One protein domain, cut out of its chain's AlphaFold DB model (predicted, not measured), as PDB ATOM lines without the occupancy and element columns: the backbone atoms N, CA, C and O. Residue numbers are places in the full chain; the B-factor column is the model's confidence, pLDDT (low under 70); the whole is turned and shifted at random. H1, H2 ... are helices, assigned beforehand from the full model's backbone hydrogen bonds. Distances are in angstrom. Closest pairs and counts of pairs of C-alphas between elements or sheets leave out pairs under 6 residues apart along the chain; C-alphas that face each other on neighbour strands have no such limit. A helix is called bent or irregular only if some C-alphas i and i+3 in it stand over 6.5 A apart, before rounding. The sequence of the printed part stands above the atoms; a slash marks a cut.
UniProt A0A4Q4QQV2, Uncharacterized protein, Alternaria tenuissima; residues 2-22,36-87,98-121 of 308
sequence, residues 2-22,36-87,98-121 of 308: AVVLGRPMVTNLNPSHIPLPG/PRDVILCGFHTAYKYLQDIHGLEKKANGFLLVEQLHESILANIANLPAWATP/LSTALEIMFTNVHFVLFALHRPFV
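Overview. This is residues 2 to 22, 36 to 87 and 98 to 121 of the 308 residues of an uncharacterized protein of Alternaria tenuissima (UniProt A0A4Q4QQV2). Two long helices, H3 and H4, run opposite ways, and the shorter H1 and H2, one after the other in a row, make a third line of helix along them. H4 is the hub, and residues 2 to 22, a long stretch with no named element, trail past H1 and H2 on the side away from H3 and H4. The printed part has 97 residues with four named helices, H1 to H4 in chain order, no named strand, and is all helix. It is compact, radius of gyration of the C-alphas 13.4 A, only just elongated with spans of 40 by 26 by 22 A.

Arrangement. H1, residues 36 to 46, touches H4, residues 98 to 120, at a shallow tilt of 25 degrees, the same way; the closest C-alphas, Gly 43 and Met 105, are 5.6 A apart. H2, residues 48 to 54, meets H1 only through their tight link. H2 touches residues 108 to 116 of H4 at 8 degrees, a shallow tilt, the same way, closest C-alphas Ile 54 and Leu 116, 5.8 A. H3, residues 63 to 79, touches H1 with residues 74 to 78 alone, at a steep tilt of 42 degrees, closest C-alphas Thr 46 and Asn 77, 5.1 A. Residues 113 to 120 of H4 touch H3 at a shallow tilt of 17 degrees, opposite ways, closest C-alphas Val 67 and Leu 116, 6.4 A. H1, H3 and H4 form an up-and-down bundle, each running against the one before. Every O i to N i+4 pair is within hydrogen-bond range in H1 and H3, against 17 of 19 in H4 and 1 of 3 in H2, where 2 of 4 O i to N i+3 pairs are.

Along the chain. H1 begins at C-alpha 36, (136.471, 175.826, 201.579), and H4 ends at C-alpha 120, (157.673, 150.806, 191.688). H3 is 24.4 A long and H4 34.3 A. H4 is irregular, C-alphas 116 and 119 being 7.2 A apart, and H2 only just, at 6.8 A from C-alpha 49 to 52.

Size, cuts and confidence. The C-alphas farthest apart, Ala 61 and Leu 98, are 41.3 A apart. The printed part has two cuts: the gap across the first, from C-alpha 22 to C-alpha 36, is 11.2 A, and the gap across the second, from C-alpha 87 to C-alpha 98, is 12.3 A. Residues 2 to 12, 22 and 87 are under 70 in pLDDT.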
ATOM      1  N   ALA A   2     139.033 167.264 190.114       39.31
ATOM      2  CA  ALA A   2     139.916 167.287 188.928       39.31
ATOM      3  C   ALA A   2     141.271 166.575 189.129       39.31
ATOM      4  O   ALA A   2     141.853 166.119 188.161       39.31
ATOM      5  N   VAL A   3     141.740 166.450 190.376       46.91
ATOM      6  CA  VAL A   3     143.003 165.794 190.769       46.91
ATOM      7  C   VAL A   3     142.993 164.273 190.519       46.91
ATOM      8  O   VAL A   3     144.012 163.707 190.142       46.91
ATOM      9  N   VAL A   4     141.835 163.623 190.668       46.78
ATOM     10  CA  VAL A   4     141.696 162.153 190.648       46.78
ATOM     11  C   VAL A   4     141.283 161.627 189.263       46.78
ATOM     12  O   VAL A   4     141.560 160.489 188.912       46.78
ATOM     13  N   LEU A   5     140.683 162.474 188.419       47.03
ATOM     14  CA  LEU A   5     140.092 162.088 187.128       47.03
ATOM     15  C   LEU A   5     141.069 162.132 185.935       47.03
ATOM     16  O   LEU A   5     140.642 162.322 184.797       47.03
ATOM     17  N   GLY A   6     142.383 162.055 186.164       42.34
ATOM     18  CA  GLY A   6     143.399 162.028 185.094       42.34
ATOM     19  C   GLY A   6     143.541 163.315 184.257       42.34
ATOM     20  O   GLY A   6     144.486 163.451 183.487       42.34
ATOM     21  N   ARG A   7     142.671 164.319 184.441       45.03
ATOM     22  CA  ARG A   7     142.748 165.622 183.756       45.03
ATOM     23  C   ARG A   7     143.654 166.709 184.361       45.03
ATOM     24  O   ARG A   7     143.893 167.673 183.634       45.03
ATOM     25  N   PRO A   8     144.229 166.622 185.581       49.78
ATOM     26  CA  PRO A   8     145.176 167.650 186.024       49.78
ATOM     27  C   PRO A   8     146.494 167.562 185.226       49.78
ATOM     28  O   PRO A   8     147.302 168.480 185.269       49.78
ATOM     29  N   MET A   9     146.676 166.478 184.460       52.84
ATOM     30  CA  MET A   9     147.798 166.222 183.559       52.84
ATOM     31  C   MET A   9     147.743 167.037 182.258       52.84
ATOM     32  O   MET A   9     148.780 167.266 181.647       52.84
ATOM     33  N   VAL A  10     146.555 167.482 181.824       52.84
ATOM     34  CA  VAL A  10     146.391 168.313 180.610       52.84
ATOM     35  C   VAL A  10     146.552 169.799 180.945       52.84
ATOM     36  O   VAL A  10     146.974 170.603 180.115       52.84
ATOM     37  N   THR A  11     146.250 170.172 182.187       56.06
ATOM     38  CA  THR A  11     146.383 171.541 182.671       56.06
ATOM     39  C   THR A  11     147.810 171.757 183.168       56.06
ATOM     40  O   THR A  11     148.137 171.397 184.298       56.06
ATOM     41  N   ASN A  12     148.672 172.353 182.338       65.81
ATOM     42  CA  ASN A  12     150.022 172.762 182.741       65.81
ATOM     43  C   ASN A  12     149.945 173.981 183.680       65.81
ATOM     44  O   ASN A  12     150.109 175.133 183.277       65.81
ATOM     45  N   LEU A  13     149.573 173.720 184.933       71.50
ATOM     46  CA  LEU A  13     149.519 174.712 185.998       71.50
ATOM     47  C   LEU A  13     150.928 174.968 186.517       71.50
ATOM     48  O   LEU A  13     151.556 174.053 187.036       71.50
ATOM     49  N   ASN A  14     151.390 176.217 186.447       79.81
ATOM     50  CA  ASN A  14     152.601 176.620 187.149       79.81
ATOM     51  C   ASN A  14     152.298 176.746 188.657       79.81
ATOM     52  O   ASN A  14     151.521 177.636 189.029       79.81
ATOM     53  N   PRO A  15     152.903 175.922 189.537       79.88
ATOM     54  CA  PRO A  15     152.640 175.976 190.974       79.88
ATOM     55  C   PRO A  15     152.937 177.345 191.596       79.88
ATOM     56  O   PRO A  15     152.286 177.715 192.570       79.88
ATOM     57  N   SER A  16     153.863 178.128 191.023       80.50
ATOM     58  CA  SER A  16     154.217 179.457 191.538       80.50
ATOM     59  C   SER A  16     153.116 180.505 191.351       80.50
ATOM     60  O   SER A  16     153.167 181.557 191.981       80.50
ATOM     61  N   HIS A  17     152.131 180.246 190.485       84.06
ATOM     62  CA  HIS A  17     150.999 181.147 190.250       84.06
ATOM     63  C   HIS A  17     149.789 180.815 191.134       84.06
ATOM     64  O   HIS A  17     148.795 181.543 191.111       84.06
ATOM     65  N   ILE A  18     149.842 179.719 191.899       84.19
ATOM     66  CA  ILE A  18     148.739 179.300 192.760       84.19
ATOM     67  C   ILE A  18     148.882 179.980 194.128       84.19
ATOM     68  O   ILE A  18     149.912 179.803 194.784       84.19
ATOM     69  N   PRO A  19     147.874 180.747 194.586       84.38
ATOM     70  CA  PRO A  19     147.968 181.484 195.840       84.38
ATOM     71  C   PRO A  19     148.130 180.536 197.030       84.38
ATOM     72  O   PRO A  19     147.613 179.415 197.028       84.38
ATOM     73  N   LEU A  20     148.827 180.998 198.066       81.94
ATOM     74  CA  LEU A  20     148.835 180.311 199.352       81.94
ATOM     75  C   LEU A  20     147.450 180.445 200.022       81.94
ATOM     76  O   LEU A  20     146.782 181.468 199.844       81.94
ATOM     77  N   PRO A  21     147.004 179.435 200.792       76.38
ATOM     78  CA  PRO A  21     145.899 179.564 201.736       76.38
ATOM     79  C   PRO A  21     146.035 180.843 202.563       76.38
ATOM     80  O   PRO A  21     147.118 181.138 203.070       76.38
ATOM     81  N   GLY A  22     144.940 181.592 202.731       63.91
ATOM     82  CA  GLY A  22     144.984 182.903 203.400       63.91
ATOM     83  C   GLY A  22     145.489 182.861 204.850       63.91
ATOM     84  O   GLY A  22     145.904 183.882 205.381       63.91
ATOM     85  N   PRO A  36     136.306 177.000 202.439       87.75
ATOM     86  CA  PRO A  36     136.471 175.826 201.579       87.75
ATOM     87  C   PRO A  36     137.631 175.945 200.574       87.75
ATOM     88  O   PRO A  36     138.365 174.987 200.342       87.75
ATOM     89  N   ARG A  37     137.862 177.148 200.027       87.75
ATOM     90  CA  ARG A  37     139.001 177.415 199.133       87.75
ATOM     91  C   ARG A  37     140.361 177.230 199.809       87.75
ATOM     92  O   ARG A  37     141.294 176.777 199.157       87.75
ATOM     93  N   ASP A  38     140.472 177.569 201.091       88.94
ATOM     94  CA  ASP A  38     141.721 177.474 201.845       88.94
ATOM     95  C   ASP A  38     142.089 175.995 202.072       88.94
ATOM     96  O   ASP A  38     143.255 175.636 201.941       88.94
ATOM     97  N   VAL A  39     141.096 175.110 202.264       90.25
ATOM     98  CA  VAL A  39     141.285 173.643 202.318       90.25
ATOM     99  C   VAL A  39     141.792 173.084 200.986       90.25
ATOM    100  O   VAL A  39     142.737 172.297 200.954       90.25
ATOM    101  N   ILE A  40     141.215 173.525 199.864       89.69
ATOM    102  CA  ILE A  40     141.636 173.087 198.523       89.69
ATOM    103  C   ILE A  40     143.080 173.516 198.238       89.69
ATOM    104  O   ILE A  40     143.889 172.702 197.789       89.69
ATOM    105  N   LEU A  41     143.408 174.783 198.508       90.81
ATOM    106  CA  LEU A  41     144.762 175.310 198.331       90.81
ATOM    107  C   LEU A  41     145.758 174.616 199.267       90.81
ATOM    108  O   LEU A  41     146.883 174.339 198.858       90.81
ATOM    109  N   CYS A  42     145.340 174.281 200.489       91.56
ATOM    110  CA  CYS A  42     146.154 173.532 201.440       91.56
ATOM    111  C   CYS A  42     146.531 172.157 200.872       91.56
ATOM    112  O   CYS A  42     147.717 171.842 200.774       91.56
ATOM    113  N   GLY A  43     145.557 171.386 200.376       92.38
ATOM    114  CA  GLY A  43     145.826 170.109 199.705       92.38
ATOM    115  C   GLY A  43     146.716 170.253 198.462       92.38
ATOM    116  O   GLY A  43     147.632 169.453 198.255       92.38
ATOM    117  N   PHE A  44     146.509 171.312 197.667       91.88
ATOM    118  CA  PHE A  44     147.325 171.588 196.480       91.88
ATOM    119  C   PHE A  44     148.800 171.795 196.821       91.88
ATOM    120  O   PHE A  44     149.670 171.135 196.245       91.88
ATOM    121  N   HIS A  45     149.075 172.689 197.770       91.88
ATOM    122  CA  HIS A  45     150.439 173.014 198.182       91.88
ATOM    123  C   HIS A  45     151.097 171.891 198.973       91.88
ATOM    124  O   HIS A  45     152.320 171.751 198.891       91.88
ATOM    125  N   THR A  46     150.294 171.075 199.662       93.75
ATOM    126  CA  THR A  46     150.765 169.895 200.389       93.75
ATOM    127  C   THR A  46     151.226 168.801 199.436       93.75
ATOM    128  O   THR A  46     152.360 168.336 199.557       93.75
ATOM    129  N   ALA A  47     150.387 168.419 198.465       93.56
ATOM    130  CA  ALA A  47     150.667 167.259 197.622       93.56
ATOM    131  C   ALA A  47     150.246 167.396 196.149       93.56
ATOM    132  O   ALA A  47     150.977 166.928 195.278       93.56
ATOM    133  N   TYR A  48     149.101 168.012 195.825       90.75
ATOM    134  CA  TYR A  48     148.530 167.852 194.472       90.75
ATOM    135  C   TYR A  48     149.393 168.461 193.364       90.75
ATOM    136  O   TYR A  48     149.357 167.975 192.234       90.75
ATOM    137  N   LYS A  49     150.198 169.484 193.676       89.38
ATOM    138  CA  LYS A  49     151.139 170.086 192.722       89.38
ATOM    139  C   LYS A  49     152.140 169.081 192.130       89.38
ATOM    140  O   LYS A  49     152.552 169.258 190.992       89.38
ATOM    141  N   TYR A  50     152.471 168.007 192.853       90.12
ATOM    142  CA  TYR A  50     153.444 166.999 192.412       90.12
ATOM    143  C   TYR A  50     152.863 165.951 191.456       90.12
ATOM    144  O   TYR A  50     153.606 165.137 190.915       90.12
ATOM    145  N   LEU A  51     151.549 165.944 191.204       87.12
ATOM    146  CA  LEU A  51     150.930 164.963 190.301       87.12
ATOM    147  C   LEU A  51     151.464 165.048 188.866       87.12
ATOM    148  O   LEU A  51     151.534 164.031 188.181       87.12
ATOM    149  N   GLN A  52     151.873 166.239 188.424       83.12
ATOM    150  CA  GLN A  52     152.532 166.422 187.130       83.12
ATOM    151  C   GLN A  52     153.927 165.778 187.108       83.12
ATOM    152  O   GLN A  52     154.297 165.163 186.112       83.12
ATOM    153  N   ASP A  53     154.677 165.860 188.209       84.81
ATOM    154  CA  ASP A  53     156.017 165.271 188.318       84.81
ATOM    155  C   ASP A  53     155.978 163.741 188.411       84.81
ATOM    156  O   ASP A  53     156.858 163.064 187.863       84.81
ATOM    157  N   ILE A  54     154.941 163.222 189.083       86.81
ATOM    158  CA  ILE A  54     154.620 161.794 189.208       86.81
ATOM    159  C   ILE A  54     154.223 161.201 187.855       86.81
ATOM    160  O   ILE A  54     154.478 160.025 187.591       86.81
ATOM    161  N   HIS A  55     153.615 161.995 186.974       82.19
ATOM    162  CA  HIS A  55     153.213 161.502 185.669       82.19
ATOM    163  C   HIS A  55     154.429 161.077 184.825       82.19
ATOM    164  O   HIS A  55     155.348 161.857 184.571       82.19
ATOM    165  N   GLY A  56     154.431 159.815 184.383       76.44
ATOM    166  CA  GLY A  56     155.518 159.239 183.589       76.44
ATOM    167  C   GLY A  56     156.823 159.063 184.367       76.44
ATOM    168  O   GLY A  56     157.884 158.935 183.751       76.44
ATOM    169  N   LEU A  57     156.776 159.087 185.704       84.94
ATOM    170  CA  LEU A  57     157.944 158.924 186.568       84.94
ATOM    171  C   LEU A  57     158.648 157.582 186.338       84.94
ATOM    172  O   LEU A  57     159.874 157.520 186.380       84.94
ATOM    173  N   GLU A  58     157.892 156.535 186.013       78.38
ATOM    174  CA  GLU A  58     158.395 155.199 185.686       78.38
ATOM    175  C   GLU A  58     159.247 155.161 184.409       78.38
ATOM    176  O   GLU A  58     160.071 154.268 184.240       78.38
ATOM    177  N   LYS A  59     159.087 156.153 183.524       83.75
ATOM    178  CA  LYS A  59     159.844 156.265 182.268       83.75
ATOM    179  C   LYS A  59     161.147 157.052 182.435       83.75
ATOM    180  O   LYS A  59     161.941 157.126 181.499       83.75
ATOM    181  N   LYS A  60     161.373 157.675 183.598       82.88
ATOM    182  CA  LYS A  60     162.562 158.495 183.871       82.88
ATOM    183  C   LYS A  60     163.704 157.612 184.382       82.88
ATOM    184  O   LYS A  60     163.531 156.845 185.323       82.88
ATOM    185  N   ALA A  61     164.905 157.784 183.823       77.62
ATOM    186  CA  ALA A  61     166.091 157.001 184.197       77.62
ATOM    187  C   ALA A  61     166.473 157.123 185.688       77.62
ATOM    188  O   ALA A  61     167.001 156.186 186.278       77.62
ATOM    189  N   ASN A  62     166.179 158.263 186.317       82.00
ATOM    190  CA  ASN A  62     166.391 158.531 187.741       82.00
ATOM    191  C   ASN A  62     165.094 158.448 188.571       82.00
ATOM    192  O   ASN A  62     165.022 159.043 189.647       82.00
ATOM    193  N   GLY A  63     164.078 157.720 188.087       81.44
ATOM    194  CA  GLY A  63     162.747 157.650 188.696       81.44
ATOM    195  C   GLY A  63     162.771 157.313 190.189       81.44
ATOM    196  O   GLY A  63     162.133 158.006 190.971       81.44
ATOM    197  N   PHE A  64     163.587 156.343 190.615       79.88
ATOM    198  CA  PHE A  64     163.705 155.961 192.031       79.88
ATOM    199  C   PHE A  64     164.197 157.086 192.950       79.88
ATOM    200  O   PHE A  64     163.679 157.243 194.052       79.88
ATOM    201  N   LEU A  65     165.181 157.880 192.515       84.94
ATOM    202  CA  LEU A  65     165.678 159.001 193.321       84.94
ATOM    203  C   LEU A  65     164.624 160.105 193.423       84.94
ATOM    204  O   LEU A  65     164.429 160.679 194.491       84.94
ATOM    205  N   LEU A  66     163.918 160.364 192.321       89.69
ATOM    206  CA  LEU A  66     162.829 161.332 192.286       89.69
ATOM    207  C   LEU A  66     161.653 160.901 193.174       89.69
ATOM    208  O   LEU A  66     161.064 161.754 193.828       89.69
ATOM    209  N   VAL A  67     161.343 159.600 193.252       92.88
ATOM    210  CA  VAL A  67     160.317 159.067 194.164       92.88
ATOM    211  C   VAL A  67     160.607 159.463 195.605       92.88
ATOM    212  O   VAL A  67     159.754 160.050 196.262       92.88
ATOM    213  N   GLU A  68     161.815 159.184 196.090       92.31
ATOM    214  CA  GLU A  68     162.186 159.486 197.474       92.31
ATOM    215  C   GLU A  68     162.228 160.999 197.729       92.31
ATOM    216  O   GLU A  68     161.693 161.474 198.725       92.31
ATOM    217  N   GLN A  69     162.763 161.789 196.792       93.94
ATOM    218  CA  GLN A  69     162.773 163.252 196.910       93.94
ATOM    219  C   GLN A  69     161.365 163.852 196.995       93.94
ATOM    220  O   GLN A  69     161.111 164.732 197.822       93.94
ATOM    221  N   LEU A  70     160.439 163.387 196.152       95.06
ATOM    222  CA  LEU A  70     159.051 163.842 196.164       95.06
ATOM    223  C   LEU A  70     158.330 163.388 197.435       95.06
ATOM    224  O   LEU A  70     157.593 164.179 198.022       95.06
ATOM    225  N   HIS A  71     158.577 162.157 197.887       96.31
ATOM    226  CA  HIS A  71     158.025 161.627 199.131       96.31
ATOM    227  C   HIS A  71     158.408 162.514 200.320       96.31
ATOM    228  O   HIS A  71     157.529 163.033 201.006       96.31
ATOM    229  N   GLU A  72     159.707 162.762 200.507       96.38
ATOM    230  CA  GLU A  72     160.215 163.615 201.587       96.38
ATOM    231  C   GLU A  72     159.684 165.049 201.481       96.38
ATOM    232  O   GLU A  72     159.312 165.658 202.483       96.38
ATOM    233  N   SER A  73     159.562 165.581 200.262       96.31
ATOM    234  CA  SER A  73     158.994 166.915 200.041       96.31
ATOM    235  C   SER A  73     157.523 166.998 200.464       96.31
ATOM    236  O   SER A  73     157.098 168.007 201.026       96.31
ATOM    237  N   ILE A  74     156.729 165.954 200.212       96.25
ATOM    238  CA  ILE A  74     155.326 165.898 200.646       96.25
ATOM    239  C   ILE A  74     155.243 165.739 202.168       96.25
ATOM    240  O   ILE A  74     154.458 166.447 202.798       96.25
ATOM    241  N   LEU A  75     156.064 164.876 202.777       95.44
ATOM    242  CA  LEU A  75     156.102 164.722 204.236       95.44
ATOM    243  C   LEU A  75     156.502 166.022 204.941       95.44
ATOM    244  O   LEU A  75     155.870 166.407 205.927       95.44
ATOM    245  N   ALA A  76     157.486 166.744 204.403       95.38
ATOM    246  CA  ALA A  76     157.865 168.060 204.899       95.38
ATOM    247  C   ALA A  76     156.701 169.059 204.803       95.38
ATOM    248  O   ALA A  76     156.480 169.834 205.731       95.38
ATOM    249  N   ASN A  77     155.909 169.027 203.727       94.25
ATOM    250  CA  ASN A  77     154.722 169.878 203.629       94.25
ATOM    251  C   ASN A  77     153.645 169.495 204.658       94.25
ATOM    252  O   ASN A  77     153.045 170.384 205.254       94.25
ATOM    253  N   ILE A  78     153.425 168.197 204.901       92.75
ATOM    254  CA  ILE A  78     152.488 167.707 205.928       92.75
ATOM    255  C   ILE A  78     152.908 168.199 207.321       92.75
ATOM    256  O   ILE A  78     152.069 168.647 208.103       92.75
ATOM    257  N   ALA A  79     154.207 168.163 207.625       90.31
ATOM    258  CA  ALA A  79     154.743 168.662 208.891       90.31
ATOM    259  C   ALA A  79     154.556 170.180 209.072       90.31
ATOM    260  O   ALA A  79     154.489 170.659 210.201       90.31
ATOM    261  N   ASN A  80     154.436 170.924 207.969       88.56
ATOM    262  CA  ASN A  80     154.259 172.377 207.946       88.56
ATOM    263  C   ASN A  80     152.808 172.806 207.672       88.56
ATOM    264  O   ASN A  80     152.563 173.936 207.245       88.56
ATOM    265  N   LEU A  81     151.838 171.912 207.890       88.12
ATOM    266  CA  LEU A  81     150.425 172.253 207.756       88.12
ATOM    267  C   LEU A  81     150.027 173.352 208.749       88.12
ATOM    268  O   LEU A  81     150.469 173.334 209.901       88.12
ATOM    269  N   PRO A  82     149.131 174.270 208.350       85.50
ATOM    270  CA  PRO A  82     148.607 175.264 209.273       85.50
ATOM    271  C   PRO A  82     147.843 174.583 210.415       85.50
ATOM    272  O   PRO A  82     147.257 173.515 210.232       85.50
ATOM    273  N   ALA A  83     147.785 175.230 211.582       82.44
ATOM    274  CA  ALA A  83     147.206 174.647 212.798       82.44
ATOM    275  C   ALA A  83     145.763 174.128 212.616       82.44
ATOM    276  O   ALA A  83     145.407 173.074 213.141       82.44
ATOM    277  N   TRP A  84     144.942 174.827 211.820       83.31
ATOM    278  CA  TRP A  84     143.573 174.402 211.501       83.31
ATOM    279  C   TRP A  84     143.520 173.167 210.591       83.31
ATOM    280  O   TRP A  84     142.476 172.531 210.502       83.31
ATOM    281  N   ALA A  85     144.608 172.775 209.931       85.56
ATOM    282  CA  ALA A  85     144.698 171.568 209.109       85.56
ATOM    283  C   ALA A  85     145.439 170.420 209.815       85.56
ATOM    284  O   ALA A  85     145.234 169.267 209.454       85.56
ATOM    285  N   THR A  86     146.263 170.700 210.830       79.81
ATOM    286  CA  THR A  86     147.041 169.681 211.554       79.81
ATOM    287  C   THR A  86     146.132 168.639 212.222       79.81
ATOM    288  O   THR A  86     145.264 169.042 212.998       79.81
ATOM    289  N   PRO A  87     146.331 167.320 212.030       66.00
ATOM    290  CA  PRO A  87     145.545 166.276 212.695       66.00
ATOM    291  C   PRO A  87     145.786 166.264 214.218       66.00
ATOM    292  O   PRO A  87     146.532 165.448 214.747       66.00
ATOM    293  N   LEU A  98     133.969 171.185 207.860       85.44
ATOM    294  CA  LEU A  98     135.425 171.320 207.907       85.44
ATOM    295  C   LEU A  98     136.076 169.971 208.204       85.44
ATOM    296  O   LEU A  98     137.012 169.596 207.502       85.44
ATOM    297  N   SER A  99     135.528 169.201 209.150       85.62
ATOM    298  CA  SER A  99     136.000 167.838 209.425       85.62
ATOM    299  C   SER A  99     135.929 166.955 208.178       85.62
ATOM    300  O   SER A  99     136.882 166.242 207.867       85.62
ATOM    301  N   THR A 100     134.824 167.018 207.429       85.75
ATOM    302  CA  THR A 100     134.670 166.269 206.174       85.75
ATOM    303  C   THR A 100     135.626 166.775 205.093       85.75
ATOM    304  O   THR A 100     136.270 165.973 204.421       85.75
ATOM    305  N   ALA A 101     135.779 168.093 204.940       88.12
ATOM    306  CA  ALA A 101     136.686 168.671 203.949       88.12
ATOM    307  C   ALA A 101     138.159 168.316 204.221       88.12
ATOM    308  O   ALA A 101     138.899 168.024 203.281       88.12
ATOM    309  N   LEU A 102     138.581 168.306 205.488       89.25
ATOM    310  CA  LEU A 102     139.924 167.884 205.884       89.25
ATOM    311  C   LEU A 102     140.139 166.390 205.659       89.25
ATOM    312  O   LEU A 102     141.184 166.008 205.145       89.25
ATOM    313  N   GLU A 103     139.158 165.549 205.981       89.31
ATOM    314  CA  GLU A 103     139.230 164.108 205.722       89.31
ATOM    315  C   GLU A 103     139.387 163.818 204.216       89.31
ATOM    316  O   GLU A 103     140.263 163.050 203.816       89.31
ATOM    317  N   ILE A 104     138.622 164.511 203.362       88.88
ATOM    318  CA  ILE A 104     138.768 164.454 201.897       88.88
ATOM    319  C   ILE A 104     140.152 164.950 201.461       88.88
ATOM    320  O   ILE A 104     140.809 164.332 200.621       88.88
ATOM    321  N   MET A 105     140.625 166.066 202.018       91.31
ATOM    322  CA  MET A 105     141.948 166.606 201.702       91.31
ATOM    323  C   MET A 105     143.052 165.594 202.038       91.31
ATOM    324  O   MET A 105     143.892 165.303 201.189       91.31
ATOM    325  N   PHE A 106     143.031 165.011 203.238       91.50
ATOM    326  CA  PHE A 106     144.009 164.007 203.654       91.50
ATOM    327  C   PHE A 106     143.905 162.715 202.845       91.50
ATOM    328  O   PHE A 106     144.942 162.176 202.463       91.50
ATOM    329  N   THR A 107     142.694 162.259 202.501       91.38
ATOM    330  CA  THR A 107     142.504 161.141 201.556       91.38
ATOM    331  C   THR A 107     143.279 161.394 200.269       91.38
ATOM    332  O   THR A 107     144.044 160.548 199.815       91.38
ATOM    333  N   ASN A 108     143.103 162.578 199.683       91.12
ATOM    334  CA  ASN A 108     143.733 162.933 198.420       91.12
ATOM    335  C   ASN A 108     145.257 163.097 198.563       91.12
ATOM    336  O   ASN A 108     145.993 162.736 197.650       91.12
ATOM    337  N   VAL A 109     145.759 163.587 199.701       93.38
ATOM    338  CA  VAL A 109     147.206 163.608 199.991       93.38
ATOM    339  C   VAL A 109     147.770 162.184 200.047       93.38
ATOM    340  O   VAL A 109     148.780 161.906 199.399       93.38
ATOM    341  N   HIS A 110     147.095 161.263 200.743       94.25
ATOM    342  CA  HIS A 110     147.471 159.847 200.736       94.25
ATOM    343  C   HIS A 110     147.404 159.251 199.331       94.25
ATOM    344  O   HIS A 110     148.276 158.469 198.973       94.25
ATOM    345  N   PHE A 111     146.431 159.658 198.511       92.25
ATOM    346  CA  PHE A 111     146.334 159.225 197.120       92.25
ATOM    347  C   PHE A 111     147.541 159.669 196.283       92.25
ATOM    348  O   PHE A 111     148.064 158.874 195.509       92.25
ATOM    349  N   VAL A 112     148.045 160.897 196.464       93.06
ATOM    350  CA  VAL A 112     149.275 161.353 195.788       93.06
ATOM    351  C   VAL A 112     150.478 160.505 196.206       93.06
ATOM    352  O   VAL A 112     151.237 160.055 195.349       93.06
ATOM    353  N   LEU A 113     150.647 160.253 197.506       95.38
ATOM    354  CA  LEU A 113     151.747 159.431 198.027       95.38
ATOM    355  C   LEU A 113     151.640 157.968 197.578       95.38
ATOM    356  O   LEU A 113     152.633 157.348 197.204       95.38
ATOM    357  N   PHE A 114     150.427 157.425 197.550       94.19
ATOM    358  CA  PHE A 114     150.131 156.127 196.961       94.19
ATOM    359  C   PHE A 114     150.537 156.102 195.481       94.19
ATOM    360  O   PHE A 114     151.337 155.253 195.088       94.19
ATOM    361  N   ALA A 115     150.065 157.063 194.679       90.81
ATOM    362  CA  ALA A 115     150.334 157.159 193.244       90.81
ATOM    363  C   ALA A 115     151.829 157.319 192.926       90.81
ATOM    364  O   ALA A 115     152.290 156.808 191.911       90.81
ATOM    365  N   LEU A 116     152.584 157.978 193.808       93.81
ATOM    366  CA  LEU A 116     154.032 158.144 193.709       93.81
ATOM    367  C   LEU A 116     154.784 156.803 193.776       93.81
ATOM    368  O   LEU A 116     155.691 156.558 192.981       93.81
ATOM    369  N   HIS A 117     154.409 155.922 194.709       93.94
ATOM    370  CA  HIS A 117     155.074 154.624 194.894       93.94
ATOM    371  C   HIS A 117     154.502 153.514 194.011       93.94
ATOM    372  O   HIS A 117     155.205 152.545 193.710       93.94
ATOM    373  N   ARG A 118     153.246 153.672 193.574       90.88
ATOM    374  CA  ARG A 118     152.466 152.734 192.758       90.88
ATOM    375  C   ARG A 118     153.263 152.079 191.614       90.88
ATOM    376  O   ARG A 118     153.206 150.857 191.516       90.88
ATOM    377  N   PRO A 119     154.042 152.806 190.786       89.31
ATOM    378  CA  PRO A 119     154.733 152.215 189.635       89.31
ATOM    379  C   PRO A 119     155.967 151.373 189.995       89.31
ATOM    380  O   PRO A 119     156.548 150.723 189.134       89.31
ATOM    381  N   PHE A 120     156.407 151.405 191.254       89.94
ATOM    382  CA  PHE A 120     157.673 150.806 191.688       89.94
ATOM    383  C   PHE A 120     157.483 149.638 192.660       89.94
ATOM    384  O   PHE A 120     158.464 149.066 193.136       89.94
ATOM    385  N   VAL A 121     156.239 149.257 192.957       91.25
ATOM    386  CA  VAL A 121     155.915 148.183 193.909       91.25
ATOM    387  C   VAL A 121     156.447 146.817 193.451       91.25
ATOM    388  O   VAL A 121     156.899 146.012 194.259       91.25
TER     389      VAL A 121